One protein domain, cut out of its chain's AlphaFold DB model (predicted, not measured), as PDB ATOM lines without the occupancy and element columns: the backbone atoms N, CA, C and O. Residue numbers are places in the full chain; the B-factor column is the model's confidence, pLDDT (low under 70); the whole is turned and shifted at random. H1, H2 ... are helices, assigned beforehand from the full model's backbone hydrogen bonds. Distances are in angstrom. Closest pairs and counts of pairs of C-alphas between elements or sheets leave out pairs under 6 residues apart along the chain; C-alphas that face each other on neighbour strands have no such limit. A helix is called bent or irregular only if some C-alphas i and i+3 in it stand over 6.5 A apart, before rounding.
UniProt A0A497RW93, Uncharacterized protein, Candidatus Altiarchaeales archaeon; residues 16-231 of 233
ATOM      1  N   ASP A  16      26.971  88.885 113.273       81.44
ATOM      2  CA  ASP A  16      25.557  88.497 113.099       81.44
ATOM      3  C   ASP A  16      25.421  87.220 112.257       81.44
ATOM      4  O   ASP A  16      24.535  86.394 112.469       81.44
ATOM      5  N   VAL A  17      26.384  86.993 111.358       90.44
ATOM      6  CA  VAL A  17      26.479  85.765 110.560       90.44
ATOM      7  C   VAL A  17      26.603  84.499 111.422       90.44
ATOM      8  O   VAL A  17      26.327  83.413 110.927       90.44
ATOM      9  N   CYS A  18      27.011  84.598 112.694       94.12
ATOM     10  CA  CYS A  18      27.078  83.442 113.594       94.12
ATOM     11  C   CYS A  18      25.678  82.919 113.926       94.12
ATOM     12  O   CYS A  18      25.471  81.707 113.936       94.12
ATOM     13  N   GLU A  19      24.724  83.820 114.175       91.81
ATOM     14  CA  GLU A  19      23.330  83.448 114.427       91.81
ATOM     15  C   GLU A  19      22.679  82.929 113.148       91.81
ATOM     16  O   GLU A  19      21.973  81.925 113.182       91.81
ATOM     17  N   GLU A  20      22.960  83.553 111.999       93.00
ATOM     18  CA  GLU A  20      22.479  83.046 110.713       93.00
ATOM     19  C   GLU A  20      23.028  81.644 110.416       93.00
ATOM     20  O   GLU A  20      22.259  80.751 110.059       93.00
ATOM     21  N   LEU A  21      24.335  81.434 110.602       96.44
ATOM     22  CA  LEU A  21      24.978  80.133 110.431       96.44
ATOM     23  C   LEU A  21      24.332  79.089 111.339       96.44
ATOM     24  O   LEU A  21      23.982  78.019 110.855       96.44
ATOM     25  N   ALA A  22      24.150  79.405 112.623       94.88
ATOM     26  CA  ALA A  22      23.519  78.510 113.581       94.88
ATOM     27  C   ALA A  22      22.076  78.183 113.181       94.88
ATOM     28  O   ALA A  22      21.727  77.016 113.068       94.88
ATOM     29  N   ASN A  23      21.253  79.189 112.885       94.19
ATOM     30  CA  ASN A  23      19.834  79.004 112.576       94.19
ATOM     31  C   ASN A  23      19.591  78.307 111.231       94.19
ATOM     32  O   ASN A  23      18.598  77.599 111.070       94.19
ATOM     33  N   ARG A  24      20.482  78.501 110.254       96.75
ATOM     34  CA  ARG A  24      20.359  77.945 108.896       96.75
ATOM     35  C   ARG A  24      21.314  76.783 108.638       96.75
ATOM     36  O   ARG A  24      21.456  76.378 107.484       96.75
ATOM     37  N   ALA A  25      21.957  76.238 109.671       97.94
ATOM     38  CA  ALA A  25      22.992  75.215 109.530       97.94
ATOM     39  C   ALA A  25      22.558  74.013 108.666       97.94
ATOM     40  O   ALA A  25      23.284  73.708 107.720       97.94
ATOM     41  N   PRO A  26      21.378  73.385 108.876       98.38
ATOM     42  CA  PRO A  26      20.896  72.292 108.030       98.38
ATOM     43  C   PRO A  26      20.844  72.646 106.539       98.38
ATOM     44  O   PRO A  26      21.332  71.890 105.696       98.38
ATOM     45  N   LEU A  27      20.312  73.831 106.226       98.19
ATOM     46  CA  LEU A  27      20.184  74.323 104.857       98.19
ATOM     47  C   LEU A  27      21.545  74.564 104.220       98.19
ATOM     48  O   LEU A  27      21.853  74.017 103.164       98.19
ATOM     49  N   LEU A  28      22.380  75.354 104.889       98.38
ATOM     50  CA  LEU A  28      23.692  75.722 104.374       98.38
ATOM     51  C   LEU A  28      24.601  74.496 104.209       98.38
ATOM     52  O   LEU A  28      25.314  74.390 103.212       98.38
ATOM     53  N   CYS A  29      24.555  73.558 105.158       98.56
ATOM     54  CA  CYS A  29      25.315  72.314 105.120       98.56
ATOM     55  C   CYS A  29      24.890  71.429 103.937       98.56
ATOM     56  O   CYS A  29      25.728  71.029 103.124       98.56
ATOM     57  N   SER A  30      23.584  71.194 103.783       98.38
ATOM     58  CA  SER A  30      23.041  70.367 102.698       98.38
ATOM     59  C   SER A  30      23.322  70.974 101.325       98.38
ATOM     60  O   SER A  30      23.847  70.292 100.441       98.38
ATOM     61  N   THR A  31      23.053  72.273 101.151       98.19
ATOM     62  CA  THR A  31      23.333  72.988  99.901       98.19
ATOM     63  C   THR A  31      24.826  72.959  99.567       98.19
ATOM     64  O   THR A  31      25.186  72.725  98.412       98.19
ATOM     65  N   PHE A  32      25.716  73.117 100.556       98.38
ATOM     66  CA  PHE A  32      27.163  73.034 100.340       98.38
ATOM     67  C   PHE A  32      27.592  71.668  99.803       98.38
ATOM     68  O   PHE A  32      28.284  71.614  98.784       98.38
ATOM     69  N   TYR A  33      27.173  70.572 100.441       98.44
ATOM     70  CA  TYR A  33      27.577  69.232 100.012       98.44
ATOM     71  C   TYR A  33      26.988  68.842  98.658       98.44
ATOM     72  O   TYR A  33      27.697  68.274  97.824       98.44
ATOM     73  N   LEU A  34      25.733  69.206  98.388       98.19
ATOM     74  CA  LEU A  34      25.116  68.969  97.087       98.19
ATOM     75  C   LEU A  34      25.799  69.767  95.973       98.19
ATOM     76  O   LEU A  34      26.141  69.197  94.937       98.19
ATOM     77  N   LEU A  35      26.057  71.063  96.182       97.94
ATOM     78  CA  LEU A  35      26.793  71.880  95.214       97.94
ATOM     79  C   LEU A  35      28.214  71.357  95.010       97.94
ATOM     80  O   LEU A  35      28.675  71.289  93.870       97.94
ATOM     81  N   HIS A  36      28.894  70.947  96.086       97.38
ATOM     82  CA  HIS A  36      30.216  70.334  95.999       97.38
ATOM     83  C   HIS A  36      30.186  69.104  95.096       97.38
ATOM     84  O   HIS A  36      30.952  69.035  94.136       97.38
ATOM     85  N   TYR A  37      29.268  68.174  95.349       96.88
ATOM     86  CA  TYR A  37      29.116  66.964  94.555       96.88
ATOM     87  C   TYR A  37      28.794  67.270  93.085       96.88
ATOM     88  O   TYR A  37      29.483  66.814  92.169       96.88
ATOM     89  N   LEU A  38      27.773  68.094  92.838       96.94
ATOM     90  CA  LEU A  38      27.316  68.409  91.486       96.94
ATOM     91  C   LEU A  38      28.404  69.122  90.668       96.94
ATOM     92  O   LEU A  38      28.646  68.780  89.508       96.94
ATOM     93  N   TYR A  39      29.105  70.081  91.269       97.12
ATOM     94  CA  TYR A  39      30.149  70.831  90.581       97.12
ATOM     95  C   TYR A  39      31.458  70.037  90.459       97.12
ATOM     96  O   TYR A  39      32.019  69.911  89.366       97.12
ATOM     97  N   LYS A  40      31.971  69.479  91.562       96.00
ATOM     98  CA  LYS A  40      33.304  68.855  91.598       96.00
ATOM     99  C   LYS A  40      33.301  67.442  91.040       96.00
ATOM    100  O   LYS A  40      34.258  67.096  90.343       96.00
ATOM    101  N   GLU A  41      32.257  66.657  91.289       93.94
ATOM    102  CA  GLU A  41      32.184  65.259  90.855       93.94
ATOM    103  C   GLU A  41      31.399  65.111  89.553       93.94
ATOM    104  O   GLU A  41      31.926  64.565  88.586       93.94
ATOM    105  N   LYS A  42      30.182  65.668  89.481       95.00
ATOM    106  CA  LYS A  42      29.321  65.575  88.283       95.00
ATOM    107  C   LYS A  42      29.633  66.612  87.201       95.00
ATOM    108  O   LYS A  42      29.010  66.579  86.141       95.00
ATOM    109  N   LYS A  43      30.598  67.506  87.442       95.69
ATOM    110  CA  LYS A  43      31.100  68.500  86.475       95.69
ATOM    111  C   LYS A  43      30.012  69.422  85.911       95.69
ATOM    112  O   LYS A  43      30.081  69.826  84.753       95.69
ATOM    113  N   ARG A  44      29.016  69.773  86.728       95.75
ATOM    114  CA  ARG A  44      27.972  70.747  86.379       95.75
ATOM    115  C   ARG A  44      28.531  72.165  86.486       95.75
ATOM    116  O   ARG A  44      28.424  72.804  87.529       95.75
ATOM    117  N   THR A  45      29.214  72.625  85.440       95.69
ATOM    118  CA  THR A  45      29.909  73.924  85.423       95.69
ATOM    119  C   THR A  45      28.958  75.111  85.527       95.69
ATOM    120  O   THR A  45      29.359  76.166  86.007       95.69
ATOM    121  N   GLU A  46      27.685  74.939  85.171       95.81
ATOM    122  CA  GLU A  46      26.662  75.968  85.349       95.81
ATOM    123  C   GLU A  46      26.415  76.334  86.824       95.81
ATOM    124  O   GLU A  46      25.899  77.413  87.094       95.81
ATOM    125  N   LEU A  47      26.813  75.472  87.770       96.75
ATOM    126  CA  LEU A  47      26.698  75.692  89.217       96.75
ATOM    127  C   LEU A  47      27.961  76.311  89.841       96.75
ATOM    128  O   LEU A  47      28.044  76.438  91.062       96.75
ATOM    129  N   GLU A  48      28.970  76.680  89.039       97.44
ATOM    130  CA  GLU A  48      30.234  77.215  89.563       97.44
ATOM    131  C   GLU A  48      30.009  78.452  90.440       97.44
ATOM    132  O   GLU A  48      30.620  78.570  91.507       97.44
ATOM    133  N   PHE A  49      29.151  79.373  89.993       97.25
ATOM    134  CA  PHE A  49      28.874  80.608  90.721       97.25
ATOM    135  C   PHE A  49      28.301  80.310  92.109       97.25
ATOM    136  O   PHE A  49      28.881  80.749  93.103       97.25
ATOM    137  N   ASP A  50      27.237  79.508  92.176       97.19
ATOM    138  CA  ASP A  50      26.566  79.147  93.427       97.19
ATOM    139  C   ASP A  50      27.518  78.405  94.370       97.19
ATOM    140  O   ASP A  50      27.631  78.742  95.549       97.19
ATOM    141  N   TYR A  51      28.296  77.455  93.837       97.94
ATOM    142  CA  TYR A  51      29.290  76.721  94.617       97.94
ATOM    143  C   TYR A  51      30.372  77.642  95.199       97.94
ATOM    144  O   TYR A  51      30.731  77.539  96.376       97.94
ATOM    145  N   ARG A  52      30.907  78.571  94.400       97.81
ATOM    146  CA  ARG A  52      31.900  79.542  94.881       97.81
ATOM    147  C   ARG A  52      31.296  80.509  95.893       97.81
ATOM    148  O   ARG A  52      31.986  80.875  96.846       97.81
ATOM    149  N   HIS A  53      30.047  80.914  95.690       96.94
ATOM    150  CA  HIS A  53      29.328  81.805  96.588       96.94
ATOM    151  C   HIS A  53      29.154  81.164  97.966       96.94
ATOM    152  O   HIS A  53      29.653  81.720  98.946       96.94
ATOM    153  N   ILE A  54      28.584  79.955  98.037       97.38
ATOM    154  CA  ILE A  54      28.384  79.267  99.319       97.38
ATOM    155  C   ILE A  54      29.711  78.949 100.014       97.38
ATOM    156  O   ILE A  54      29.824  79.109 101.225       97.38
ATOM    157  N   CYS A  55      30.762  78.588  99.263       98.00
ATOM    158  CA  CYS A  55      32.088  78.379  99.845       98.00
ATOM    159  C   CYS A  55      32.634  79.656 100.492       98.00
ATOM    160  O   CYS A  55      33.239  79.593 101.555       98.00
ATOM    161  N   ASN A  56      32.456  80.822  99.868       96.25
ATOM    162  CA  ASN A  56      32.920  82.080 100.449       96.25
ATOM    163  C   ASN A  56      32.078  82.496 101.659       96.25
ATOM    164  O   ASN A  56      32.647  82.968 102.642       96.25
ATOM    165  N   GLN A  57      30.760  82.292 101.597       95.19
ATOM    166  CA  GLN A  57      29.852  82.569 102.707       95.19
ATOM    167  C   GLN A  57      30.194  81.710 103.927       95.19
ATOM    168  O   GLN A  57      30.367  82.247 105.018       95.19
ATOM    169  N   LEU A  58      30.360  80.398 103.744       97.75
ATOM    170  CA  LEU A  58      30.701  79.475 104.827       97.75
ATOM    171  C   LEU A  58      32.120  79.682 105.356       97.75
ATOM    172  O   LEU A  58      32.315  79.677 106.565       97.75
ATOM    173  N   ASP A  59      33.100  79.929 104.479       96.75
ATOM    174  CA  ASP A  59      34.463  80.296 104.887       96.75
ATOM    175  C   ASP A  59      34.441  81.519 105.813       96.75
ATOM    176  O   ASP A  59      35.060  81.506 106.873       96.75
ATOM    177  N   TYR A  60      33.686  82.559 105.450       94.50
ATOM    178  CA  TYR A  60      33.525  83.742 106.289       94.50
ATOM    179  C   TYR A  60      32.786  83.420 107.597       94.50
ATOM    180  O   TYR A  60      33.286  83.752 108.672       94.50
ATOM    181  N   ALA A  61      31.636  82.748 107.524       95.69
ATOM    182  CA  ALA A  61      30.790  82.452 108.676       95.69
ATOM    183  C   ALA A  61      31.508  81.594 109.728       95.69
ATOM    184  O   ALA A  61      31.497  81.938 110.907       95.69
ATOM    185  N   PHE A  62      32.210  80.534 109.315       97.44
ATOM    186  CA  PHE A  62      32.950  79.679 110.244       97.44
ATOM    187  C   PHE A  62      34.143  80.379 110.885       97.44
ATOM    188  O   PHE A  62      34.390  80.173 112.071       97.44
ATOM    189  N   GLN A  63      34.851  81.255 110.162       95.56
ATOM    190  CA  GLN A  63      35.909  82.063 110.778       95.56
ATOM    191  C   GLN A  63      35.356  82.955 111.902       95.56
ATOM    192  O   GLN A  63      36.016  83.120 112.928       95.56
ATOM    193  N   ARG A  64      34.144  83.516 111.745       93.12
ATOM    194  CA  ARG A  64      33.466  84.277 112.815       93.12
ATOM    195  C   ARG A  64      33.046  83.383 113.955       93.12
ATOM    196  O   ARG A  64      33.333  83.702 115.102       93.12
ATOM    197  N   TYR A  65      32.388  82.284 113.622       95.88
ATOM    198  CA  TYR A  65      31.801  81.396 114.602       95.88
ATOM    199  C   TYR A  65      32.878  80.793 115.509       95.88
ATOM    200  O   TYR A  65      32.738  80.857 116.723       95.88
ATOM    201  N   ILE A  66      33.996  80.323 114.942       96.69
ATOM    202  CA  ILE A  66      35.131  79.800 115.716       96.69
ATOM    203  C   ILE A  66      35.745  80.884 116.608       96.69
ATOM    204  O   ILE A  66      35.957  80.646 117.797       96.69
ATOM    205  N   LEU A  67      36.007  82.081 116.069       95.25
ATOM    206  CA  LEU A  67      36.558  83.189 116.857       95.25
ATOM    207  C   LEU A  67      35.621  83.564 118.016       95.25
ATOM    208  O   LEU A  67      36.077  83.724 119.147       95.25
ATOM    209  N   TYR A  68      34.317  83.645 117.746       94.00
ATOM    210  CA  TYR A  68      33.272  83.872 118.741       94.00
ATOM    211  C   TYR A  68      33.284  82.801 119.830       94.00
ATOM    212  O   TYR A  68      33.412  83.138 121.007       94.00
ATOM    213  N   THR A  69      33.156  81.524 119.461       94.44
ATOM    214  CA  THR A  69      33.028  80.443 120.439       94.44
ATOM    215  C   THR A  69      34.292  80.304 121.265       94.44
ATOM    216  O   THR A  69      34.199  80.215 122.481       94.44
ATOM    217  N   CYS A  70      35.475  80.370 120.654       95.25
ATOM    218  CA  CYS A  70      36.724  80.252 121.399       95.25
ATOM    219  C   CYS A  70      36.939  81.445 122.344       95.25
ATOM    220  O   CYS A  70      37.281  81.242 123.506       95.25
ATOM    221  N   ALA A  71      36.680  82.682 121.903       93.94
ATOM    222  CA  ALA A  71      36.776  83.845 122.786       93.94
ATOM    223  C   ALA A  71      35.770  83.757 123.942       93.94
ATOM    224  O   ALA A  71      36.141  83.929 125.103       93.94
ATOM    225  N   ARG A  72      34.513  83.408 123.646       92.50
ATOM    226  CA  ARG A  72      33.480  83.188 124.658       92.50
ATOM    227  C   ARG A  72      33.919  82.132 125.671       92.50
ATOM    228  O   ARG A  72      33.800  82.364 126.869       92.50
ATOM    229  N   GLU A  73      34.412  80.985 125.225       90.94
ATOM    230  CA  GLU A  73      34.736  79.844 126.093       90.94
ATOM    231  C   GLU A  73      36.038  80.033 126.872       90.94
ATOM    232  O   GLU A  73      36.157  79.525 127.986       90.94
ATOM    233  N   SER A  74      36.952  80.875 126.383       90.88
ATOM    234  CA  SER A  74      38.132  81.290 127.150       90.88
ATOM    235  C   SER A  74      37.785  81.976 128.478       90.88
ATOM    236  O   SER A  74      38.601  81.966 129.391       90.88
ATOM    237  N   ARG A  75      36.549  82.474 128.671       89.25
ATOM    238  CA  ARG A  75      36.100  83.023 129.966       89.25
ATOM    239  C   ARG A  75      36.247  82.051 131.136       89.25
ATOM    240  O   ARG A  75      36.342  82.472 132.286       89.25
ATOM    241  N   HIS A  76      36.256  80.752 130.844       87.94
ATOM    242  CA  HIS A  76      36.362  79.715 131.854       87.94
ATOM    243  C   HIS A  76      37.746  79.622 132.498       87.94
ATOM    244  O   HIS A  76      37.847  79.019 133.554       87.94
ATOM    245  N   ILE A  77      38.780  80.292 131.981       84.88
ATOM    246  CA  ILE A  77      40.114  80.314 132.614       84.88
ATOM    247  C   ILE A  77      40.126  80.842 134.053       84.88
ATOM    248  O   ILE A  77      41.023  80.501 134.812       84.88
ATOM    249  N   TYR A  78      39.134  81.649 134.437       83.62
ATOM    250  CA  TYR A  78      38.970  82.144 135.810       83.62
ATOM    251  C   TYR A  78      37.941  81.350 136.620       83.62
ATOM    252  O   TYR A  78      37.601  81.730 137.738       83.62
ATOM    253  N   THR A  79      37.407  80.263 136.060       80.88
ATOM    254  CA  THR A  79      36.534  79.339 136.783       80.88
ATOM    255  C   THR A  79      37.415  78.304 137.488       80.88
ATOM    256  O   THR A  79      38.092  77.547 136.791       80.88
ATOM    257  N   PRO A  80      37.380  78.203 138.831       71.06
ATOM    258  CA  PRO A  80      38.209  77.255 139.588       71.06
ATOM    259  C   PRO A  80      38.033  75.786 139.171       71.06
ATOM    260  O   PRO A  80      38.913  74.958 139.386       71.06
ATOM    261  N   ASP A  81      36.884  75.456 138.578       71.69
ATOM    262  CA  ASP A  81      36.583  74.112 138.089       71.69
ATOM    263  C   ASP A  81      37.176  73.816 136.711       71.69
ATOM    264  O   ASP A  81      37.340  72.647 136.369       71.69
ATOM    265  N   ALA A  82      37.479  74.843 135.914       67.31
ATOM    266  CA  ALA A  82      37.936  74.670 134.541       67.31
ATOM    267  C   ALA A  82      39.450  74.530 134.444       67.31
ATOM    268  O   ALA A  82      39.924  73.706 133.660       67.31
ATOM    269  N   VAL A  83      40.192  75.308 135.236       68.00
ATOM    270  CA  VAL A  83      41.655  75.289 135.232       68.00
ATOM    271  C   VAL A  83      42.215  75.633 136.609       68.00
ATOM    272  O   VAL A  83      41.651  76.457 137.325       68.00
ATOM    273  N   GLU A  84      43.362  75.050 136.955       67.06
ATOM    274  CA  GLU A  84      44.136  75.397 138.155       67.06
ATOM    275  C   GLU A  84      45.112  76.556 137.890       67.06
ATOM    276  O   GLU A  84      46.264  76.526 138.309       67.06
ATOM    277  N   PHE A  85      44.668  77.596 137.181       68.00
ATOM    278  CA  PHE A  85      45.480  78.798 136.994       68.00
ATOM    279  C   PHE A  85      45.274  79.793 138.128       68.00
ATOM    280  O   PHE A  85      44.142  80.074 138.536       68.00
ATOM    281  N   SER A  86      46.365  80.429 138.563       72.19
ATOM    282  CA  SER A  86      46.221  81.723 139.211       72.19
ATOM    283  C   SER A  86      45.929  82.781 138.134       72.19
ATOM    284  O   SER A  86      46.490  82.720 137.036       72.19
ATOM    285  N   PRO A  87      45.076  83.785 138.403       72.12
ATOM    286  CA  PRO A  87      44.822  84.846 137.432       72.12
ATOM    287  C   PRO A  87      46.083  85.577 136.943       72.12
ATOM    288  O   PRO A  87      46.103  86.041 135.803       72.12
ATOM    289  N   GLY A  88      47.130  85.639 137.776       77.50
ATOM    290  CA  GLY A  88      48.410  86.266 137.436       77.50
ATOM    291  C   GLY A  88      49.208  85.505 136.375       77.50
ATOM    292  O   GLY A  88      49.844  86.140 135.536       77.50
ATOM    293  N   ASP A  89      49.125  84.172 136.349       81.31
ATOM    294  CA  ASP A  89      49.810  83.364 135.330       81.31
ATOM    295  C   ASP A  89      49.230  83.678 133.946       81.31
ATOM    296  O   ASP A  89      49.959  84.027 133.019       81.31
ATOM    297  N   VAL A  90      47.898  83.694 133.844       82.06
ATOM    298  CA  VAL A  90      47.179  84.032 132.608       82.06
ATOM    299  C   VAL A  90      47.473  85.460 132.146       82.06
ATOM    300  O   VAL A  90      47.676  85.682 130.955       82.06
ATOM    301  N   GLU A  91      47.487  86.437 133.057       85.81
ATOM    302  CA  GLU A  91      47.812  87.830 132.721       85.81
ATOM    303  C   GLU A  91      49.230  87.958 132.149       85.81
ATOM    304  O   GLU A  91      49.442  88.684 131.176       85.81
ATOM    305  N   SER A  92      50.188  87.224 132.722       86.88
ATOM    306  CA  SER A  92      51.588  87.277 132.304       86.88
ATOM    307  C   SER A  92      51.856  86.554 130.980       86.88
ATOM    308  O   SER A  92      52.571  87.080 130.126       86.88
ATOM    309  N   GLU A  93      51.265  85.374 130.782       87.00
ATOM    310  CA  GLU A  93      51.537  84.517 129.626       87.00
ATOM    311  C   GLU A  93      50.610  84.798 128.438       87.00
ATOM    312  O   GLU A  93      51.019  84.682 127.280       87.00
ATOM    313  N   PHE A  94      49.372  85.221 128.711       90.50
ATOM    314  CA  PHE A  94      48.324  85.444 127.714       90.50
ATOM    315  C   PHE A  94      47.631  86.811 127.888       90.50
ATOM    316  O   PHE A  94      46.403  86.882 128.027       90.50
ATOM    317  N   PRO A  95      48.367  87.938 127.824       90.69
ATOM    318  CA  PRO A  95      47.834  89.268 128.147       90.69
ATOM    319  C   PRO A  95      46.662  89.707 127.250       90.69
ATOM    320  O   PRO A  95      45.751  90.412 127.699       90.69
ATOM    321  N   ALA A  96      46.647  89.279 125.982       90.69
ATOM    322  CA  ALA A  96      45.542  89.562 125.066       90.69
ATOM    323  C   ALA A  96      44.268  88.805 125.473       90.69
ATOM    324  O   ALA A  96      43.188  89.398 125.511       90.69
ATOM    325  N   ILE A  97      44.403  87.522 125.829       92.38
ATOM    326  CA  ILE A  97      43.288  86.709 126.326       92.38
ATOM    327  C   ILE A  97      42.768  87.289 127.640       92.38
ATOM    328  O   ILE A  97      41.566  87.510 127.758       92.38
ATOM    329  N   HIS A  98      43.655  87.611 128.588       91.75
ATOM    330  CA  HIS A  98      43.277  88.247 129.852       91.75
ATOM    331  C   HIS A  98      42.439  89.514 129.627       91.75
ATOM    332  O   HIS A  98      41.372  89.661 130.226       91.75
ATOM    333  N   SER A  99      42.883  90.403 128.731       92.31
ATOM    334  CA  SER A  99      42.184  91.661 128.440       92.31
ATOM    335  C   SER A  99      40.773  91.421 127.890       92.31
ATOM    336  O   SER A  99      39.804  91.991 128.390       92.31
ATOM    337  N   ILE A 100      40.644  90.523 126.907       93.50
ATOM    338  CA  ILE A 100      39.361  90.185 126.272       93.50
ATOM    339  C   ILE A 100      38.418  89.504 127.264       93.50
ATOM    340  O   ILE A 100      37.255  89.891 127.374       93.50
ATOM    341  N   VAL A 101      38.903  88.510 128.009       92.00
ATOM    342  CA  VAL A 101      38.086  87.795 128.997       92.00
ATOM    343  C   VAL A 101      37.625  88.732 130.103       92.00
ATOM    344  O   VAL A 101      36.462  88.677 130.493       92.00
ATOM    345  N   SER A 102      38.497  89.623 130.574       91.62
ATOM    346  CA  SER A 102      38.131  90.625 131.577       91.62
ATOM    347  C   SER A 102      37.000  91.526 131.090       91.62
ATOM    348  O   SER A 102      36.134  91.895 131.876       91.62
ATOM    349  N   GLU A 103      36.965  91.859 129.799       92.62
ATOM    350  CA  GLU A 103      35.861  92.617 129.215       92.62
ATOM    351  C   GLU A 103      34.574  91.786 129.102       92.62
ATOM    352  O   GLU A 103      33.506  92.261 129.487       92.62
ATOM    353  N   ILE A 104      34.669  90.524 128.666       91.75
ATOM    354  CA  ILE A 104      33.525  89.595 128.608       91.75
ATOM    355  C   ILE A 104      32.901  89.407 130.002       91.75
ATOM    356  O   ILE A 104      31.679  89.438 130.153       91.75
ATOM    357  N   LEU A 105      33.727  89.260 131.040       90.12
ATOM    358  CA  LEU A 105      33.282  89.037 132.418       90.12
ATOM    359  C   LEU A 105      32.672  90.270 133.096       90.12
ATOM    360  O   LEU A 105      32.069  90.123 134.155       90.12
ATOM    361  N   LYS A 106      32.775  91.473 132.514       90.31
ATOM    362  CA  LYS A 106      32.049  92.654 133.022       90.31
ATOM    363  C   LYS A 106      30.551  92.592 132.735       90.31
ATOM    364  O   LYS A 106      29.791  93.274 133.416       90.31
ATOM    365  N   LYS A 107      30.142  91.839 131.708       86.56
ATOM    366  CA  LYS A 107      28.742  91.684 131.278       86.56
ATOM    367  C   LYS A 107      28.440  90.219 130.939       86.56
ATOM    368  O   LYS A 107      28.090  89.914 129.797       86.56
ATOM    369  N   PRO A 108      28.621  89.290 131.895       82.94
ATOM    370  CA  PRO A 108      28.505  87.855 131.646       82.94
ATOM    371  C   PRO A 108      27.092  87.433 131.220       82.94
ATOM    372  O   PRO A 108      26.927  86.375 130.617       82.94
ATOM    373  N   GLU A 109      26.079  88.247 131.512       84.00
ATOM    374  CA  GLU A 109      24.697  88.060 131.075       84.00
ATOM    375  C   GLU A 109      24.490  88.275 129.566       84.00
ATOM    376  O   GLU A 109      23.490  87.815 129.018       84.00
ATOM    377  N   ASP A 110      25.421  88.946 128.879       82.38
ATOM    378  CA  ASP A 110      25.296  89.321 127.471       82.38
ATOM    379  C   ASP A 110      26.447  88.750 126.628       82.38
ATOM    380  O   ASP A 110      27.369  89.449 126.205       82.38
ATOM    381  N   LEU A 111      26.369  87.443 126.365       85.06
ATOM    382  CA  LEU A 111      27.332  86.706 125.535       85.06
ATOM    383  C   LEU A 111      26.923  86.632 124.059       85.06
ATOM    384  O   LEU A 111      27.337  85.712 123.354       85.06
ATOM    385  N   ARG A 112      26.105  87.577 123.576       87.06
ATOM    386  CA  ARG A 112      25.726  87.619 122.157       87.06
ATOM    387  C   ARG A 112      26.970  87.735 121.267       87.06
ATOM    388  O   ARG A 112      27.920  88.428 121.653       87.06
ATOM    389  N   PRO A 113      26.965  87.151 120.052       87.50
ATOM    390  CA  PRO A 113      28.132  87.150 119.168       87.50
ATOM    391  C   PRO A 113      28.761  88.524 118.949       87.50
ATOM    392  O   PRO A 113      29.976  88.665 119.058       87.50
ATOM    393  N   VAL A 114      27.935  89.549 118.728       85.00
ATOM    394  CA  VAL A 114      28.393  90.932 118.529       85.00
ATOM    395  C   VAL A 114      29.150  91.472 119.746       85.00
ATOM    396  O   VAL A 114      30.181  92.113 119.584       85.00
ATOM    397  N   ARG A 115      28.705  91.176 120.970       86.69
ATOM    398  CA  ARG A 115      29.319  91.702 122.202       86.69
ATOM    399  C   ARG A 115      30.664  91.047 122.491       86.69
ATOM    400  O   ARG A 115      31.615  91.719 122.882       86.69
ATOM    401  N   VAL A 116      30.766  89.743 122.239       88.88
ATOM    402  CA  VAL A 116      32.042  89.020 122.322       88.88
ATOM    403  C   VAL A 116      33.009  89.521 121.247       88.88
ATOM    404  O   VAL A 116      34.186  89.726 121.528       88.88
ATOM    405  N   ALA A 117      32.522  89.786 120.032       83.94
ATOM    406  CA  ALA A 117      33.331  90.364 118.962       83.94
ATOM    407  C   ALA A 117      33.859  91.756 119.310       83.94
ATOM    408  O   ALA A 117      35.031  92.045 119.079       83.94
ATOM    409  N   GLU A 118      33.011  92.610 119.881       85.81
ATOM    410  CA  GLU A 118      33.409  93.925 120.380       85.81
ATOM    411  C   GLU A 118      34.525  93.789 121.417       85.81
ATOM    412  O   GLU A 118      35.539  94.471 121.292       85.81
ATOM    413  N   ALA A 119      34.395  92.869 122.382       90.19
ATOM    414  CA  ALA A 119      35.453  92.588 123.353       90.19
ATOM    415  C   ALA A 119      36.767  92.195 122.664       90.19
ATOM    416  O   ALA A 119      37.810  92.779 122.948       90.19
ATOM    417  N   VAL A 120      36.718  91.274 121.698       90.69
ATOM    418  CA  VAL A 120      37.897  90.878 120.917       90.69
ATOM    419  C   VAL A 120      38.521  92.091 120.217       90.69
ATOM    420  O   VAL A 120      39.702  92.377 120.409       90.69
ATOM    421  N   PHE A 121      37.744  92.854 119.448       88.25
ATOM    422  CA  PHE A 121      38.284  93.933 118.611       88.25
ATOM    423  C   PHE A 121      38.602  95.235 119.342       88.25
ATOM    424  O   PHE A 121      39.278  96.096 118.778       88.25
ATOM    425  N   MET A 122      38.174  95.386 120.596       88.88
ATOM    426  CA  MET A 122      38.691  96.433 121.477       88.88
ATOM    427  C   MET A 122      40.156  96.190 121.855       88.88
ATOM    428  O   MET A 122      40.886  97.152 122.097       88.88
ATOM    429  N   HIS A 123      40.600  94.930 121.880       90.56
ATOM    430  CA  HIS A 123      41.923  94.549 122.384       90.56
ATOM    431  C   HIS A 123      42.883  94.042 121.307       90.56
ATOM    432  O   HIS A 123      44.093  94.236 121.435       90.56
ATOM    433  N   ILE A 124      42.378  93.451 120.223       89.69
ATOM    434  CA  ILE A 124      43.192  93.063 119.067       89.69
ATOM    435  C   ILE A 124      42.700  93.755 117.803       89.69
ATOM    436  O   ILE A 124      41.515  94.028 117.626       89.69
ATOM    437  N   LYS A 125      43.619  94.038 116.876       86.38
ATOM    438  CA  LYS A 125      43.228  94.629 115.597       86.38
ATOM    439  C   LYS A 125      42.430  93.610 114.798       86.38
ATOM    440  O   LYS A 125      42.746  92.426 114.773       86.38
ATOM    441  N   ASN A 126      41.442  94.099 114.067       84.81
ATOM    442  CA  ASN A 126      40.649  93.294 113.153       84.81
ATOM    443  C   ASN A 126      41.411  92.989 111.839       84.81
ATOM    444  O   ASN A 126      40.954  93.312 110.743       84.81
ATOM    445  N   THR A 127      42.634  92.460 111.951       87.50
ATOM    446  CA  THR A 127      43.465  92.022 110.820       87.50
ATOM    447  C   THR A 127      43.710  90.524 110.895       87.50
ATOM    448  O   THR A 127      43.596  89.913 111.957       87.50
ATOM    449  N   ARG A 128      44.077  89.930 109.756       89.31
ATOM    450  CA  ARG A 128      44.391  88.501 109.664       89.31
ATOM    451  C   ARG A 128      45.473  88.104 110.667       89.31
ATOM    452  O   ARG A 128      45.312  87.099 111.341       89.31
ATOM    453  N   GLU A 129      46.537  88.897 110.753       91.94
ATOM    454  CA  GLU A 129      47.694  88.642 111.613       91.94
ATOM    455  C   GLU A 129      47.305  88.706 113.090       91.94
ATOM    456  O   GLU A 129      47.559  87.768 113.828       91.94
ATOM    457  N   SER A 130      46.597  89.755 113.517       92.12
ATOM    458  CA  SER A 130      46.194  89.888 114.920       92.12
ATOM    459  C   SER A 130      45.188  88.823 115.362       92.12
ATOM    460  O   SER A 130      45.269  88.348 116.491       92.12
ATOM    461  N   VAL A 131      44.257  88.419 114.488       93.38
ATOM    462  CA  VAL A 131      43.354  87.292 114.776       93.38
ATOM    463  C   VAL A 131      44.135  85.983 114.829       93.38
ATOM    464  O   VAL A 131      43.895  85.177 115.720       93.38
ATOM    465  N   HIS A 132      45.070  85.764 113.906       95.06
ATOM    466  CA  HIS A 132      45.916  84.571 113.890       95.06
ATOM    467  C   HIS A 132      46.752  84.449 115.172       95.06
ATOM    468  O   HIS A 132      46.634  83.427 115.846       95.06
ATOM    469  N   ASP A 133      47.461  85.506 115.579       94.81
ATOM    470  CA  ASP A 133      48.247  85.546 116.821       94.81
ATOM    471  C   ASP A 133      47.379  85.228 118.052       94.81
ATOM    472  O   ASP A 133      47.761  84.452 118.932       94.81
ATOM    473  N   TYR A 134      46.173  85.803 118.113       95.94
ATOM    474  CA  TYR A 134      45.225  85.549 119.197       95.94
ATOM    475  C   TYR A 134      44.732  84.097 119.218       95.94
ATOM    476  O   TYR A 134      44.709  83.456 120.269       95.94
ATOM    477  N   MET A 135      44.373  83.547 118.057       96.56
ATOM    478  CA  MET A 135      43.930  82.157 117.960       96.56
ATOM    479  C   MET A 135      45.054  81.177 118.310       96.56
ATOM    480  O   MET A 135      44.777  80.157 118.935       96.56
ATOM    481  N   GLN A 136      46.314  81.485 117.991       95.94
ATOM    482  CA  GLN A 136      47.461  80.680 118.424       95.94
ATOM    483  C   GLN A 136      47.610  80.661 119.951       95.94
ATOM    484  O   GLN A 136      47.819  79.591 120.525       95.94
ATOM    485  N   GLN A 137      47.438  81.804 120.624       93.88
ATOM    486  CA  GLN A 137      47.422  81.848 122.092       93.88
ATOM    487  C   GLN A 137      46.294  80.985 122.667       93.88
ATOM    488  O   GLN A 137      46.523  80.228 123.606       93.88
ATOM    489  N   LEU A 138      45.098  81.033 122.070       94.56
ATOM    490  CA  LEU A 138      43.973  80.193 122.486       94.56
ATOM    491  C   LEU A 138      44.263  78.697 122.301       94.56
ATOM    492  O   LEU A 138      43.921  77.907 123.175       94.56
ATOM    493  N   VAL A 139      44.925  78.289 121.210       95.38
ATOM    494  CA  VAL A 139      45.346  76.888 121.018       95.38
ATOM    495  C   VAL A 139      46.258  76.429 122.157       95.38
ATOM    496  O   VAL A 139      46.072  75.326 122.672       95.38
ATOM    497  N   ILE A 140      47.232  77.254 122.548       92.00
ATOM    498  CA  ILE A 140      48.158  76.939 123.643       92.00
ATOM    499  C   ILE A 140      47.387  76.850 124.961       92.00
ATOM    500  O   ILE A 140      47.461  75.828 125.638       92.00
ATOM    501  N   LEU A 141      46.589  77.873 125.272       89.62
ATOM    502  CA  LEU A 141      45.784  77.943 126.486       89.62
ATOM    503  C   LEU A 141      44.845  76.738 126.637       89.62
ATOM    504  O   LEU A 141      44.796  76.130 127.697       89.62
ATOM    505  N   PHE A 142      44.098  76.368 125.594       91.06
ATOM    506  CA  PHE A 142      43.137  75.264 125.672       91.06
ATOM    507  C   PHE A 142      43.798  73.890 125.817       91.06
ATOM    508  O   PHE A 142      43.189  72.960 126.345       91.06
ATOM    509  N   ARG A 143      45.046  73.743 125.357       88.75
ATOM    510  CA  ARG A 143      45.854  72.537 125.612       88.75
ATOM    511  C   ARG A 143      46.425  72.511 127.021       88.75
ATOM    512  O   ARG A 143      46.890  71.461 127.458       88.75
ATOM    513  N   TRP A 144      46.417  73.646 127.705       79.06
ATOM    514  CA  TRP A 144      47.051  73.806 128.992       79.06
ATOM    515  C   TRP A 144      46.080  73.501 130.123       79.06
ATOM    516  O   TRP A 144      45.236  74.322 130.464       79.06
ATOM    517  N   ASP A 145      46.233  72.314 130.709       68.19
ATOM    518  CA  ASP A 145      45.662  71.893 132.001       68.19
ATOM    519  C   ASP A 145      44.160  72.178 132.210       68.19
ATOM    520  O   ASP A 145      43.649  72.239 133.327       68.19
ATOM    521  N   TRP A 146      43.419  72.321 131.109       76.81
ATOM    522  CA  TRP A 146      41.967  72.366 131.126       76.81
ATOM    523  C   TRP A 146      41.456  71.035 131.653       76.81
ATOM    524  O   TRP A 146      41.711  69.977 131.065       76.81
ATOM    525  N   ARG A 147      40.690  71.088 132.744       71.00
ATOM    526  CA  ARG A 147      40.084  69.887 133.313       71.00
ATOM    527  C   ARG A 147      39.239  69.194 132.251       71.00
ATOM    528  O   ARG A 147      38.520  69.836 131.481       71.00
ATOM    529  N   GLY A 148      39.309  67.862 132.221       64.25
ATOM    530  CA  GLY A 148      38.762  67.052 131.126       64.25
ATOM    531  C   GLY A 148      37.289  67.329 130.789       64.25
ATOM    532  O   GLY A 148      36.912  67.255 129.623       64.25
ATOM    533  N   SER A 149      36.471  67.732 131.765       74.56
ATOM    534  CA  SER A 149      35.049  68.061 131.573       74.56
ATOM    535  C   SER A 149      34.785  69.334 130.757       74.56
ATOM    536  O   SER A 149      33.680  69.511 130.244       74.56
ATOM    537  N   PHE A 150      35.774  70.217 130.610       82.38
ATOM    538  CA  PHE A 150      35.648  71.461 129.842       82.38
ATOM    539  C   PHE A 150      36.068  71.298 128.375       82.38
ATOM    540  O   PHE A 150      35.861  72.203 127.566       82.38
ATOM    541  N   GLY A 151      36.609  70.132 128.002       86.44
ATOM    542  CA  GLY A 151      36.913  69.795 126.611       86.44
ATOM    543  C   GLY A 151      38.040  70.635 126.003       86.44
ATOM    544  O   GLY A 151      37.946  71.028 124.843       86.44
ATOM    545  N   GLY A 152      39.105  70.918 126.766       89.81
ATOM    546  CA  GLY A 152      40.233  71.744 126.305       89.81
ATOM    547  C   GLY A 152      40.867  71.245 125.003       89.81
ATOM    548  O   GLY A 152      41.069  72.017 124.070       89.81
ATOM    549  N   GLY A 153      41.060  69.929 124.863       91.62
ATOM    550  CA  GLY A 153      41.556  69.332 123.616       91.62
ATOM    551  C   GLY A 153      40.668  69.628 122.398       91.62
ATOM    552  O   GLY A 153      41.182  69.983 121.336       91.62
ATOM    553  N   SER A 154      39.343  69.554 122.560       93.88
ATOM    554  CA  SER A 154      38.379  69.902 121.508       93.88
ATOM    555  C   SER A 154      38.444  71.385 121.147       93.88
ATOM    556  O   SER A 154      38.485  71.726 119.966       93.88
ATOM    557  N   TRP A 155      38.527  72.283 122.134       94.69
ATOM    558  CA  TRP A 155      38.666  73.716 121.860       94.69
ATOM    559  C   TRP A 155      39.987  74.074 121.193       94.69
ATOM    560  O   TRP A 155      40.005  74.892 120.275       94.69
ATOM    561  N   ALA A 156      41.081  73.429 121.593       95.25
ATOM    562  CA  ALA A 156      42.365  73.589 120.935       95.25
ATOM    563  C   ALA A 156      42.309  73.142 119.471       95.25
ATOM    564  O   ALA A 156      42.863  73.818 118.605       95.25
ATOM    565  N   TYR A 157      41.631  72.029 119.178       96.69
ATOM    566  CA  TYR A 157      41.397  71.578 117.807       96.69
ATOM    567  C   TYR A 157      40.580  72.604 117.007       96.69
ATOM    568  O   TYR A 157      41.015  73.029 115.938       96.69
ATOM    569  N   ILE A 158      39.451  73.067 117.552       97.75
ATOM    570  CA  ILE A 158      38.575  74.060 116.910       97.75
ATOM    571  C   ILE A 158      39.328  75.372 116.641       97.75
ATOM    572  O   ILE A 158      39.265  75.912 115.536       97.75
ATOM    573  N   ALA A 159      40.089  75.872 117.617       97.69
ATOM    574  CA  ALA A 159      40.923  77.058 117.453       97.69
ATOM    575  C   ALA A 159      41.992  76.861 116.365       97.69
ATOM    576  O   ALA A 159      42.209  77.753 115.540       97.69
ATOM    577  N   ASN A 160      42.608  75.677 116.313       98.38
ATOM    578  CA  ASN A 160      43.634  75.345 115.331       98.38
ATOM    579  C   ASN A 160      43.088  75.284 113.896       98.38
ATOM    580  O   ASN A 160      43.791  75.698 112.981       98.38
ATOM    581  N   LEU A 161      41.831  74.869 113.682       98.31
ATOM    582  CA  LEU A 161      41.203  74.927 112.352       98.31
ATOM    583  C   LEU A 161      41.218  76.349 111.777       98.31
ATOM    584  O   LEU A 161      41.481  76.544 110.588       98.31
ATOM    585  N   LEU A 162      40.956  77.358 112.616       97.88
ATOM    586  CA  LEU A 162      41.016  78.754 112.189       97.88
ATOM    587  C   LEU A 162      42.461  79.206 111.945       97.88
ATOM    588  O   LEU A 162      42.709  79.886 110.951       97.88
ATOM    589  N   VAL A 163      43.418  78.799 112.784       98.25
ATOM    590  CA  VAL A 163      44.852  79.071 112.563       98.25
ATOM    591  C   VAL A 163      45.299  78.529 111.204       98.25
ATOM    592  O   VAL A 163      45.761  79.300 110.364       98.25
ATOM    593  N   GLU A 164      45.061  77.248 110.930       98.19
ATOM    594  CA  GLU A 164      45.420  76.598 109.664       98.19
ATOM    595  C   GLU A 164      44.757  77.284 108.463       98.19
ATOM    596  O   GLU A 164      45.375  77.542 107.419       98.19
ATOM    597  N   ARG A 165      43.487  77.674 108.616       97.19
ATOM    598  CA  ARG A 165      42.783  78.428 107.582       97.19
ATOM    599  C   ARG A 165      43.417  79.804 107.344       97.19
ATOM    600  O   ARG A 165      43.570  80.195 106.180       97.19
ATOM    601  N   LEU A 166      43.807  80.521 108.400       95.56
ATOM    602  CA  LEU A 166      44.503  81.817 108.357       95.56
ATOM    603  C   LEU A 166      45.988  81.704 107.977       95.56
ATOM    604  O   LEU A 166      46.613  82.711 107.648       95.56
ATOM    605  N   GLU A 167      46.548  80.511 107.888       95.81
ATOM    606  CA  GLU A 167      47.863  80.267 107.282       95.81
ATOM    607  C   GLU A 167      47.743  79.859 105.805       95.81
ATOM    608  O   GLU A 167      48.717  79.887 105.059       95.81
ATOM    609  N   ASN A 168      46.518  79.569 105.345       94.38
ATOM    610  CA  ASN A 168      46.231  78.887 104.079       94.38
ATOM    611  C   ASN A 168      46.893  77.498 103.982       94.38
ATOM    612  O   ASN A 168      47.158  77.037 102.870       94.38
ATOM    613  N   SER A 169      47.157  76.833 105.110       97.12
ATOM    614  CA  SER A 169      47.666  75.455 105.121       97.12
ATOM    615  C   SER A 169      46.576  74.444 104.748       97.12
ATOM    616  O   SER A 169      46.872  73.401 104.168       97.12
ATOM    617  N   ILE A 170      45.307  74.797 104.975       97.44
ATOM    618  CA  ILE A 170      44.132  74.061 104.501       97.44
ATOM    619  C   ILE A 170      43.310  74.886 103.504       97.44
ATOM    620  O   ILE A 170      43.227  76.117 103.570       97.44
ATOM    621  N   SER A 171      42.674  74.191 102.555       97.19
ATOM    622  CA  SER A 171      41.775  74.825 101.587       97.19
ATOM    623  C   SER A 171      40.473  75.288 102.253       97.19
ATOM    624  O   SER A 171      40.075  74.745 103.282       97.19
ATOM    625  N   LYS A 172      39.748  76.230 101.630       96.06
ATOM    626  CA  LYS A 172      38.410  76.638 102.103       96.06
ATOM    627  C   LYS A 172      37.465  75.450 102.270       96.06
ATOM    628  O   LYS A 172      36.769  75.360 103.265       96.06
ATOM    629  N   VAL A 173      37.458  74.539 101.298       97.81
ATOM    630  CA  VAL A 173      36.573  73.366 101.300       97.81
ATOM    631  C   VAL A 173      36.918  72.439 102.460       97.81
ATOM    632  O   VAL A 173      36.023  72.001 103.169       97.81
ATOM    633  N   THR A 174      38.212  72.192 102.679       98.38
ATOM    634  CA  THR A 174      38.710  71.379 103.799       98.38
ATOM    635  C   THR A 174      38.346  72.007 105.140       98.38
ATOM    636  O   THR A 174      37.874  71.311 106.025       98.38
ATOM    637  N   PHE A 175      38.518  73.323 105.274       98.62
ATOM    638  CA  PHE A 175      38.135  74.063 106.473       98.62
ATOM    639  C   PHE A 175      36.629  73.984 106.750       98.62
ATOM    640  O   PHE A 175      36.240  73.701 107.873       98.62
ATOM    641  N   ILE A 176      35.790  74.191 105.729       98.62
ATOM    642  CA  ILE A 176      34.328  74.118 105.854       98.62
ATOM    643  C   ILE A 176      33.888  72.705 106.253       98.62
ATOM    644  O   ILE A 176      33.096  72.560 107.177       98.62
ATOM    645  N   ASP A 177      34.410  71.667 105.592       98.50
ATOM    646  CA  ASP A 177      34.086  70.272 105.924       98.50
ATOM    647  C   ASP A 177      34.524  69.920 107.352       98.50
ATOM    648  O   ASP A 177      33.731  69.362 108.105       98.50
ATOM    649  N   ALA A 178      35.733  70.320 107.762       98.31
ATOM    650  CA  ALA A 178      36.213  70.116 109.126       98.31
ATOM    651  C   ALA A 178      35.368  70.875 110.159       98.31
ATOM    652  O   ALA A 178      35.044  70.322 111.205       98.31
ATOM    653  N   ALA A 179      34.967  72.115 109.861       98.31
ATOM    654  CA  ALA A 179      34.132  72.908 110.753       98.31
ATOM    655  C   ALA A 179      32.746  72.277 110.940       98.31
ATOM    656  O   ALA A 179      32.281  72.180 112.069       98.31
ATOM    657  N   TRP A 180      32.105  71.770 109.881       98.12
ATOM    658  CA  TRP A 180      30.821  71.070 110.020       98.12
ATOM    659  C   TRP A 180      30.880  69.872 110.973       98.12
ATOM    660  O   TRP A 180      29.915  69.630 111.691       98.12
ATOM    661  N   HIS A 181      32.004  69.153 110.992       97.31
ATOM    662  CA  HIS A 181      32.200  67.953 111.813       97.31
ATOM    663  C   HIS A 181      32.926  68.232 113.134       97.31
ATOM    664  O   HIS A 181      33.251  67.295 113.859       97.31
ATOM    665  N   ALA A 182      33.238  69.490 113.449       97.00
ATOM    666  CA  ALA A 182      33.953  69.803 114.673       97.00
ATOM    667  C   ALA A 182      33.047  69.578 115.893       97.00
ATOM    668  O   ALA A 182      31.909  70.052 115.956       97.00
ATOM    669  N   GLU A 183      33.580  68.874 116.886       94.81
ATOM    670  CA  GLU A 183      32.846  68.489 118.086       94.81
ATOM    671  C   GLU A 183      33.468  69.077 119.351       94.81
ATOM    672  O   GLU A 183      34.690  69.158 119.506       94.81
ATOM    673  N   HIS A 184      32.602  69.422 120.300       91.75
ATOM    674  CA  HIS A 184      32.952  69.732 121.679       91.75
ATOM    675  C   HIS A 184      32.080  68.876 122.601       91.75
ATOM    676  O   HIS A 184      30.859  68.884 122.476       91.75
ATOM    677  N   ASN A 185      32.697  68.106 123.504       85.69
ATOM    678  CA  ASN A 185      31.993  67.218 124.441       85.69
ATOM    679  C   ASN A 185      30.951  66.291 123.769       85.69
ATOM    680  O   ASN A 185      29.828  66.157 124.254       85.69
ATOM    681  N   TYR A 186      31.335  65.641 122.660       86.25
ATOM    682  CA  TYR A 186      30.500  64.701 121.883       86.25
ATOM    683  C   TYR A 186      29.262  65.319 121.217       86.25
ATOM    684  O   TYR A 186      28.337  64.607 120.827       86.25
ATOM    685  N   ARG A 187      29.219  66.649 121.092       91.38
ATOM    686  CA  ARG A 187      28.189  67.372 120.344       91.38
ATOM    687  C   ARG A 187      28.843  68.240 119.281       91.38
ATOM    688  O   ARG A 187      29.961  68.720 119.465       91.38
ATOM    689  N   LEU A 188      28.129  68.474 118.183       94.50
ATOM    690  CA  LEU A 188      28.549  69.437 117.166       94.50
ATOM    691  C   LEU A 188      28.731  70.806 117.822       94.50
ATOM    692  O   LEU A 188      27.809  71.306 118.466       94.50
ATOM    693  N   PHE A 189      29.888  71.439 117.628       93.25
ATOM    694  CA  PHE A 189      30.227  72.689 118.323       93.25
ATOM    695  C   PHE A 189      29.338  73.888 117.918       93.25
ATOM    696  O   PHE A 189      29.394  74.966 118.519       93.25
ATOM    697  N   LEU A 190      28.486  73.710 116.902       94.62
ATOM    698  CA  LEU A 190      27.429  74.660 116.564       94.62
ATOM    699  C   LEU A 190      26.360  74.775 117.674       94.62
ATOM    700  O   LEU A 190      25.594  75.736 117.674       94.62
ATOM    701  N   ASP A 191      26.329  73.856 118.647       92.31
ATOM    702  CA  ASP A 191      25.392  73.853 119.784       92.31
ATOM    703  C   ASP A 191      25.508  75.086 120.696       92.31
ATOM    704  O   ASP A 191      24.624  75.375 121.500       92.31
ATOM    705  N   LYS A 192      26.592  75.859 120.563       91.00
ATOM    706  CA  LYS A 192      26.807  77.090 121.332       91.00
ATOM    707  C   LYS A 192      25.839  78.212 120.972       91.00
ATOM    708  O   LYS A 192      25.708  79.127 121.789       91.00
ATOM    709  N   LEU A 193      25.218  78.157 119.791       93.19
ATOM    710  CA  LEU A 193      24.163  79.075 119.347       93.19
ATOM    711  C   LEU A 193      22.950  78.352 118.753       93.19
ATOM    712  O   LEU A 193      21.838  78.859 118.867       93.19
ATOM    713  N   ALA A 194      23.142  77.211 118.089       94.69
ATOM    714  CA  ALA A 194      22.040  76.476 117.484       94.69
ATOM    715  C   ALA A 194      21.215  75.749 118.554       94.69
ATOM    716  O   ALA A 194      21.751  75.240 119.536       94.69
ATOM    717  N   ASN A 195      19.902  75.678 118.338       95.25
ATOM    718  CA  ASN A 195      19.009  74.903 119.194       95.25
ATOM    719  C   ASN A 195      19.157  73.385 118.950       95.25
ATOM    720  O   ASN A 195      19.757  72.947 117.962       95.25
ATOM    721  N   ASP A 196      18.583  72.579 119.846       95.12
ATOM    722  CA  ASP A 196      18.709  71.117 119.809       95.12
ATOM    723  C   ASP A 196      18.111  70.480 118.540       95.12
ATOM    724  O   ASP A 196      18.704  69.543 117.997       95.12
ATOM    725  N   ASP A 197      16.993  70.999 118.023       96.56
ATOM    726  CA  ASP A 197      16.349  70.494 116.798       96.56
ATOM    727  C   ASP A 197      17.249  70.706 115.574       96.56
ATOM    728  O   ASP A 197      17.446  69.805 114.750       96.56
ATOM    729  N   THR A 198      17.857  71.888 115.480       96.88
ATOM    730  CA  THR A 198      18.816  72.240 114.436       96.88
ATOM    731  C   THR A 198      20.047  71.342 114.500       96.88
ATOM    732  O   THR A 198      20.481  70.833 113.467       96.88
ATOM    733  N   ILE A 199      20.600  71.108 115.695       96.94
ATOM    734  CA  ILE A 199      21.765  70.232 115.882       96.94
ATOM    735  C   ILE A 199      21.443  68.779 115.538       96.94
ATOM    736  O   ILE A 199      22.234  68.125 114.861       96.94
ATOM    737  N   THR A 200      20.272  68.290 115.940       97.00
ATOM    738  CA  THR A 200      19.807  66.939 115.602       97.00
ATOM    739  C   THR A 200      19.674  66.776 114.089       97.00
ATOM    740  O   THR A 200      20.199  65.825 113.512       97.00
ATOM    741  N   THR A 201      19.041  67.745 113.426       98.06
ATOM    742  CA  THR A 201      18.879  67.743 111.966       98.06
ATOM    743  C   THR A 201      20.233  67.791 111.255       98.06
ATOM    744  O   THR A 201      20.471  67.028 110.321       98.06
ATOM    745  N   LEU A 202      21.150  68.648 111.718       98.06
ATOM    746  CA  LEU A 202      22.504  68.738 111.176       98.06
ATOM    747  C   LEU A 202      23.264  67.411 111.328       98.06
ATOM    748  O   LEU A 202      23.912  66.975 110.381       98.06
ATOM    749  N   GLY A 203      23.146  66.741 112.477       97.69
ATOM    750  CA  GLY A 203      23.733  65.419 112.699       97.69
ATOM    751  C   GLY A 203      23.248  64.381 111.683       97.69
ATOM    752  O   GLY A 203      24.064  63.657 111.113       97.69
ATOM    753  N   ASN A 204      21.945  64.363 111.386       97.81
ATOM    754  CA  ASN A 204      21.370  63.477 110.368       97.81
ATOM    755  C   ASN A 204      21.905  63.791 108.961       97.81
ATOM    756  O   ASN A 204      22.299  62.882 108.237       97.81
ATOM    757  N   ILE A 205      22.013  65.073 108.598       98.38
ATOM    758  CA  ILE A 205      22.585  65.502 107.310       98.38
ATOM    759  C   ILE A 205      24.039  65.040 107.161       98.38
ATOM    760  O   ILE A 205      24.427  64.528 106.108       98.38
ATOM    761  N   LEU A 206      24.858  65.213 108.204       97.94
ATOM    762  CA  LEU A 206      26.261  64.790 108.191       97.94
ATOM    763  C   LEU A 206      26.388  63.267 108.130       97.94
ATOM    764  O   LEU A 206      27.258  62.757 107.420       97.94
ATOM    765  N   HIS A 207      25.495  62.546 108.810       97.44
ATOM    766  CA  HIS A 207      25.383  61.098 108.695       97.44
ATOM    767  C   HIS A 207      25.090  60.692 107.244       97.44
ATOM    768  O   HIS A 207      25.891  59.981 106.640       97.44
ATOM    769  N   ASP A 208      24.023  61.211 106.637       97.19
ATOM    770  CA  ASP A 208      23.654  60.893 105.254       97.19
ATOM    771  C   ASP A 208      24.757  61.243 104.251       97.19
ATOM    772  O   ASP A 208      25.060  60.450 103.354       97.19
ATOM    773  N   LYS A 209      25.438  62.380 104.439       95.81
ATOM    774  CA  LYS A 209      26.630  62.735 103.657       95.81
ATOM    775  C   LYS A 209      27.716  61.668 103.778       95.81
ATOM    776  O   LYS A 209      28.288  61.279 102.761       95.81
ATOM    777  N   CYS A 210      28.018  61.198 104.988       95.00
ATOM    778  CA  CYS A 210      29.062  60.197 105.220       95.00
ATOM    779  C   CYS A 210      28.739  58.842 104.574       95.00
ATOM    780  O   CYS A 210      29.646  58.182 104.070       95.00
ATOM    781  N   TYR A 211      27.461  58.455 104.531       94.88
ATOM    782  CA  TYR A 211      27.004  57.220 103.879       94.88
ATOM    783  C   TYR A 211      26.715  57.383 102.378       94.88
ATOM    784  O   TYR A 211      26.381  56.414 101.697       94.88
ATOM    785  N   GLY A 212      26.884  58.588 101.824       92.69
ATOM    786  CA  GLY A 212      26.664  58.865 100.404       92.69
ATOM    787  C   GLY A 212      25.188  58.959 100.004       92.69
ATOM    788  O   GLY A 212      24.881  58.915  98.812       92.69
ATOM    789  N   HIS A 213      24.274  59.132 100.963       94.69
ATOM    790  CA  HIS A 213      22.833  59.306 100.746       94.69
ATOM    791  C   HIS A 213      22.492  60.736 100.293       94.69
ATOM    792  O   HIS A 213      21.658  61.428 100.871       94.69
ATOM    793  N   LEU A 214      23.142  61.209  99.231       93.31
ATOM    794  CA  LEU A 214      23.042  62.604  98.788       93.31
ATOM    795  C   LEU A 214      21.618  63.026  98.401       93.31
ATOM    796  O   LEU A 214      21.290  64.203  98.465       93.31
ATOM    797  N   THR A 215      20.749  62.097  98.011       93.94
ATOM    798  CA  THR A 215      19.350  62.407  97.690       93.94
ATOM    799  C   THR A 215      18.537  62.855  98.905       93.94
ATOM    800  O   THR A 215      17.608  63.645  98.719       93.94
ATOM    801  N   ALA A 216      18.891  62.406 100.115       94.94
ATOM    802  CA  ALA A 216      18.244  62.812 101.364       94.94
ATOM    803  C   ALA A 216      18.530  64.285 101.696       94.94
ATOM    804  O   ALA A 216      17.642  65.017 102.122       94.94
ATOM    805  N   LEU A 217      19.732  64.774 101.365       96.75
ATOM    806  CA  LEU A 217      20.126  66.170 101.602       96.75
ATOM    807  C   LEU A 217      19.226  67.182 100.872       96.75
ATOM    808  O   LEU A 217      19.137  68.336 101.290       96.75
ATOM    809  N   PHE A 218      18.537  66.780  99.795       96.19
ATOM    810  CA  PHE A 218      17.635  67.684  99.075       96.19
ATOM    811  C   PHE A 218      16.460  68.168  99.929       96.19
ATOM    812  O   PHE A 218      15.966  69.261  99.672       96.19
ATOM    813  N   GLU A 219      16.036  67.403 100.942       95.06
ATOM    814  CA  GLU A 219      14.940  67.782 101.852       95.06
ATOM    815  C   GLU A 219      15.253  69.042 102.662       95.06
ATOM    816  O   GLU A 219      14.349  69.758 103.093       95.06
ATOM    817  N   HIS A 220      16.541  69.338 102.820       96.62
ATOM    818  CA  HIS A 220      17.027  70.471 103.586       96.62
ATOM    819  C   HIS A 220      17.673  71.546 102.710       96.62
ATOM    820  O   HIS A 220      18.028  72.592 103.236       96.62
ATOM    821  N   SER A 221      17.827  71.332 101.401       95.56
ATOM    822  CA  SER A 221      18.500  72.277 100.498       95.56
ATOM    823  C   SER A 221      17.531  73.192  99.747       95.56
ATOM    824  O   SER A 221      16.380  72.841  99.506       95.56
ATOM    825  N   ASP A 222      18.037  74.324  99.268       92.75
ATOM    826  CA  ASP A 222      17.350  75.233  98.342       92.75
ATOM    827  C   ASP A 222      17.627  74.927  96.860       92.75
ATOM    828  O   ASP A 222      17.181  75.656  95.968       92.75
ATOM    829  N   LEU A 223      18.347  73.838  96.564       94.12
ATOM    830  CA  LEU A 223      18.661  73.482  95.188       94.12
ATOM    831  C   LEU A 223      17.413  73.038  94.415       94.12
ATOM    832  O   LEU A 223      16.600  72.259  94.921       94.12
ATOM    833  N   PRO A 224      17.279  73.445  93.138       91.44
ATOM    834  CA  PRO A 224      16.151  73.040  92.313       91.44
ATOM    835  C   PRO A 224      15.993  71.507  92.223       91.44
ATOM    836  O   PRO A 224      16.973  70.821  91.908       91.44
ATOM    837  N   PRO A 225      14.763  70.957  92.349       88.12
ATOM    838  CA  PRO A 225      14.515  69.509  92.330       88.12
ATOM    839  C   PRO A 225      15.045  68.779  91.091       88.12
ATOM    840  O   PRO A 225      15.359  67.595  91.153       88.12
ATOM    841  N   ARG A 226      15.207  69.485  89.964       90.44
ATOM    842  CA  ARG A 226      15.793  68.936  88.729       90.44
ATOM    843  C   ARG A 226      17.204  68.363  88.914       90.44
ATOM    844  O   ARG A 226      17.619  67.538  88.109       90.44
ATOM    845  N   TYR A 227      17.946  68.799  89.935       92.00
ATOM    846  CA  TYR A 227      19.278  68.271  90.230       92.00
ATOM    847  C   TYR A 227      19.240  66.981  91.060       92.00
ATOM    848  O   TYR A 227      20.241  66.267  91.084       92.00
ATOM    849  N   LYS A 228      18.100  66.636  91.678       91.12
ATOM    850  CA  LYS A 228      17.957  65.448  92.534       91.12
ATOM    851  C   LYS A 228      18.260  64.152  91.785       91.12
ATOM    852  O   LYS A 228      19.068  63.356  92.252       91.12
ATOM    853  N   ALA A 229      17.728  64.013  90.571       87.56
ATOM    854  CA  ALA A 229      17.969  62.855  89.707       87.56
ATOM    855  C   ALA A 229      19.454  62.658  89.330       87.56
ATOM    856  O   ALA A 229      19.853  61.577  88.914       87.56
ATOM    857  N   LEU A 230      20.306  63.685  89.465       87.69
ATOM    858  CA  LEU A 230      21.747  63.571  89.192       87.69
ATOM    859  C   LEU A 230      22.542  63.000  90.380       87.69
ATOM    860  O   LEU A 230      23.701  62.599  90.207       87.69
ATOM    861  N   CYS A 231      21.930  62.998  91.565       84.81
ATOM    862  CA  CYS A 231      22.459  62.447  92.811       84.81
ATOM    863  C   CYS A 231      21.976  61.016  93.075       84.81
ATOM    864  O   CYS A 231      22.496  60.363  93.974       84.81
TER     865      CYS A 231
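This is residues 16 to 231 of the 233 residues of an uncharacterized protein of Candidatus Altiarchaeales archaeon (UniProt A0A497RW93). One long helix, H3, is the spine of an elongated body of helices. H2 folds back along its first part, with H11 and H12 packed on H2; toward its last residues H5, H6, H7 and H8 pack on H3, and H1 and H9 pack on it between these two groups. The printed part has 216 residues with thirteen helices, H1 to H13 in chain order, and no named strand; the class is all helix, with mostly crossed packing. The whole is compact, with a radius of gyration of the C-alphas of 18.5 A, and spans 61 by 31 by 27 A.

The hub is H3, residues 45 to 78, which touches seven helices. H2, residues 25 to 41, forms a hairpin with it at a steep tilt of 43 degrees; their closest C-alphas, of Leu 35 and Tyr 51, are 5.5 A apart. H1, residues 17 to 23, touches H3 about perpendicular, at 85 degrees (closest C-alphas Cys 18 and Tyr 65, 5.2 A). H9, residues 172 to 180, touches residues 55 to 62 of H3 (Asp 59 to Lys 172, 6.1 A). H8, residues 152 to 167, touches residues 63 to 70 of H3 (Gln 63 to Leu 162, 6.2 A). H7, residues 128 to 143, forms a hairpin with H8 at a shallow tilt of 22 degrees (Val 139 to Ala 156, 4.4 A). H5, residues 95 to 104, touches H3 (Arg 75 to Val 101, 5.3 A) and forms a hairpin with H6, residues 113 to 123 (Ile 100 to Ala 119, 5.4 A). H4, residues 87 to 93, touches H5 only at the corner (Glu 91 to His 98, 5.4 A). H11, residues 196 to 211, and H12, residues 216 to 220, touch H2 (Pro 26 to Leu 202, 5.0 A; Leu 27 to His 220, 5.1 A). H10, residues 189 to 192, and H13, residues 225 to 230, touch no helix. Every O i to N i+4 pair is within hydrogen-bond range in H1, H2, H4, H5, H7, H9 and H11, against 24 of 30 in H3, 6 of 7 in H6, 11 of 12 in H8, 0 of 1 in H12 and 0 of 2 in H13; O i to N i+3 pairs number 2 of 2 in H12 and 2 of 3 in H13, and H10 is too short for an i+4 pair.

H3 runs 51.9 A from C-alpha 45 at (29.909, 73.924, 85.423) to C-alpha 78 at (38.970, 82.144, 135.810). H2 is 23.1 A long, H11 22.7 A, H7 22.6 A and H8 22.2 A. H3 is irregular, with C-alphas 46 and 49 7.4 A apart; H13 only just, with C-alphas 226 and 229 6.53 A apart.

The C-alphas farthest apart, of Gly 88 and Ala 229, are 61.3 A apart. The printed part has no cut and no long link. Mean pLDDT of the printed part is 91.8; residues 82 to 85, 145 and 148 are under 70.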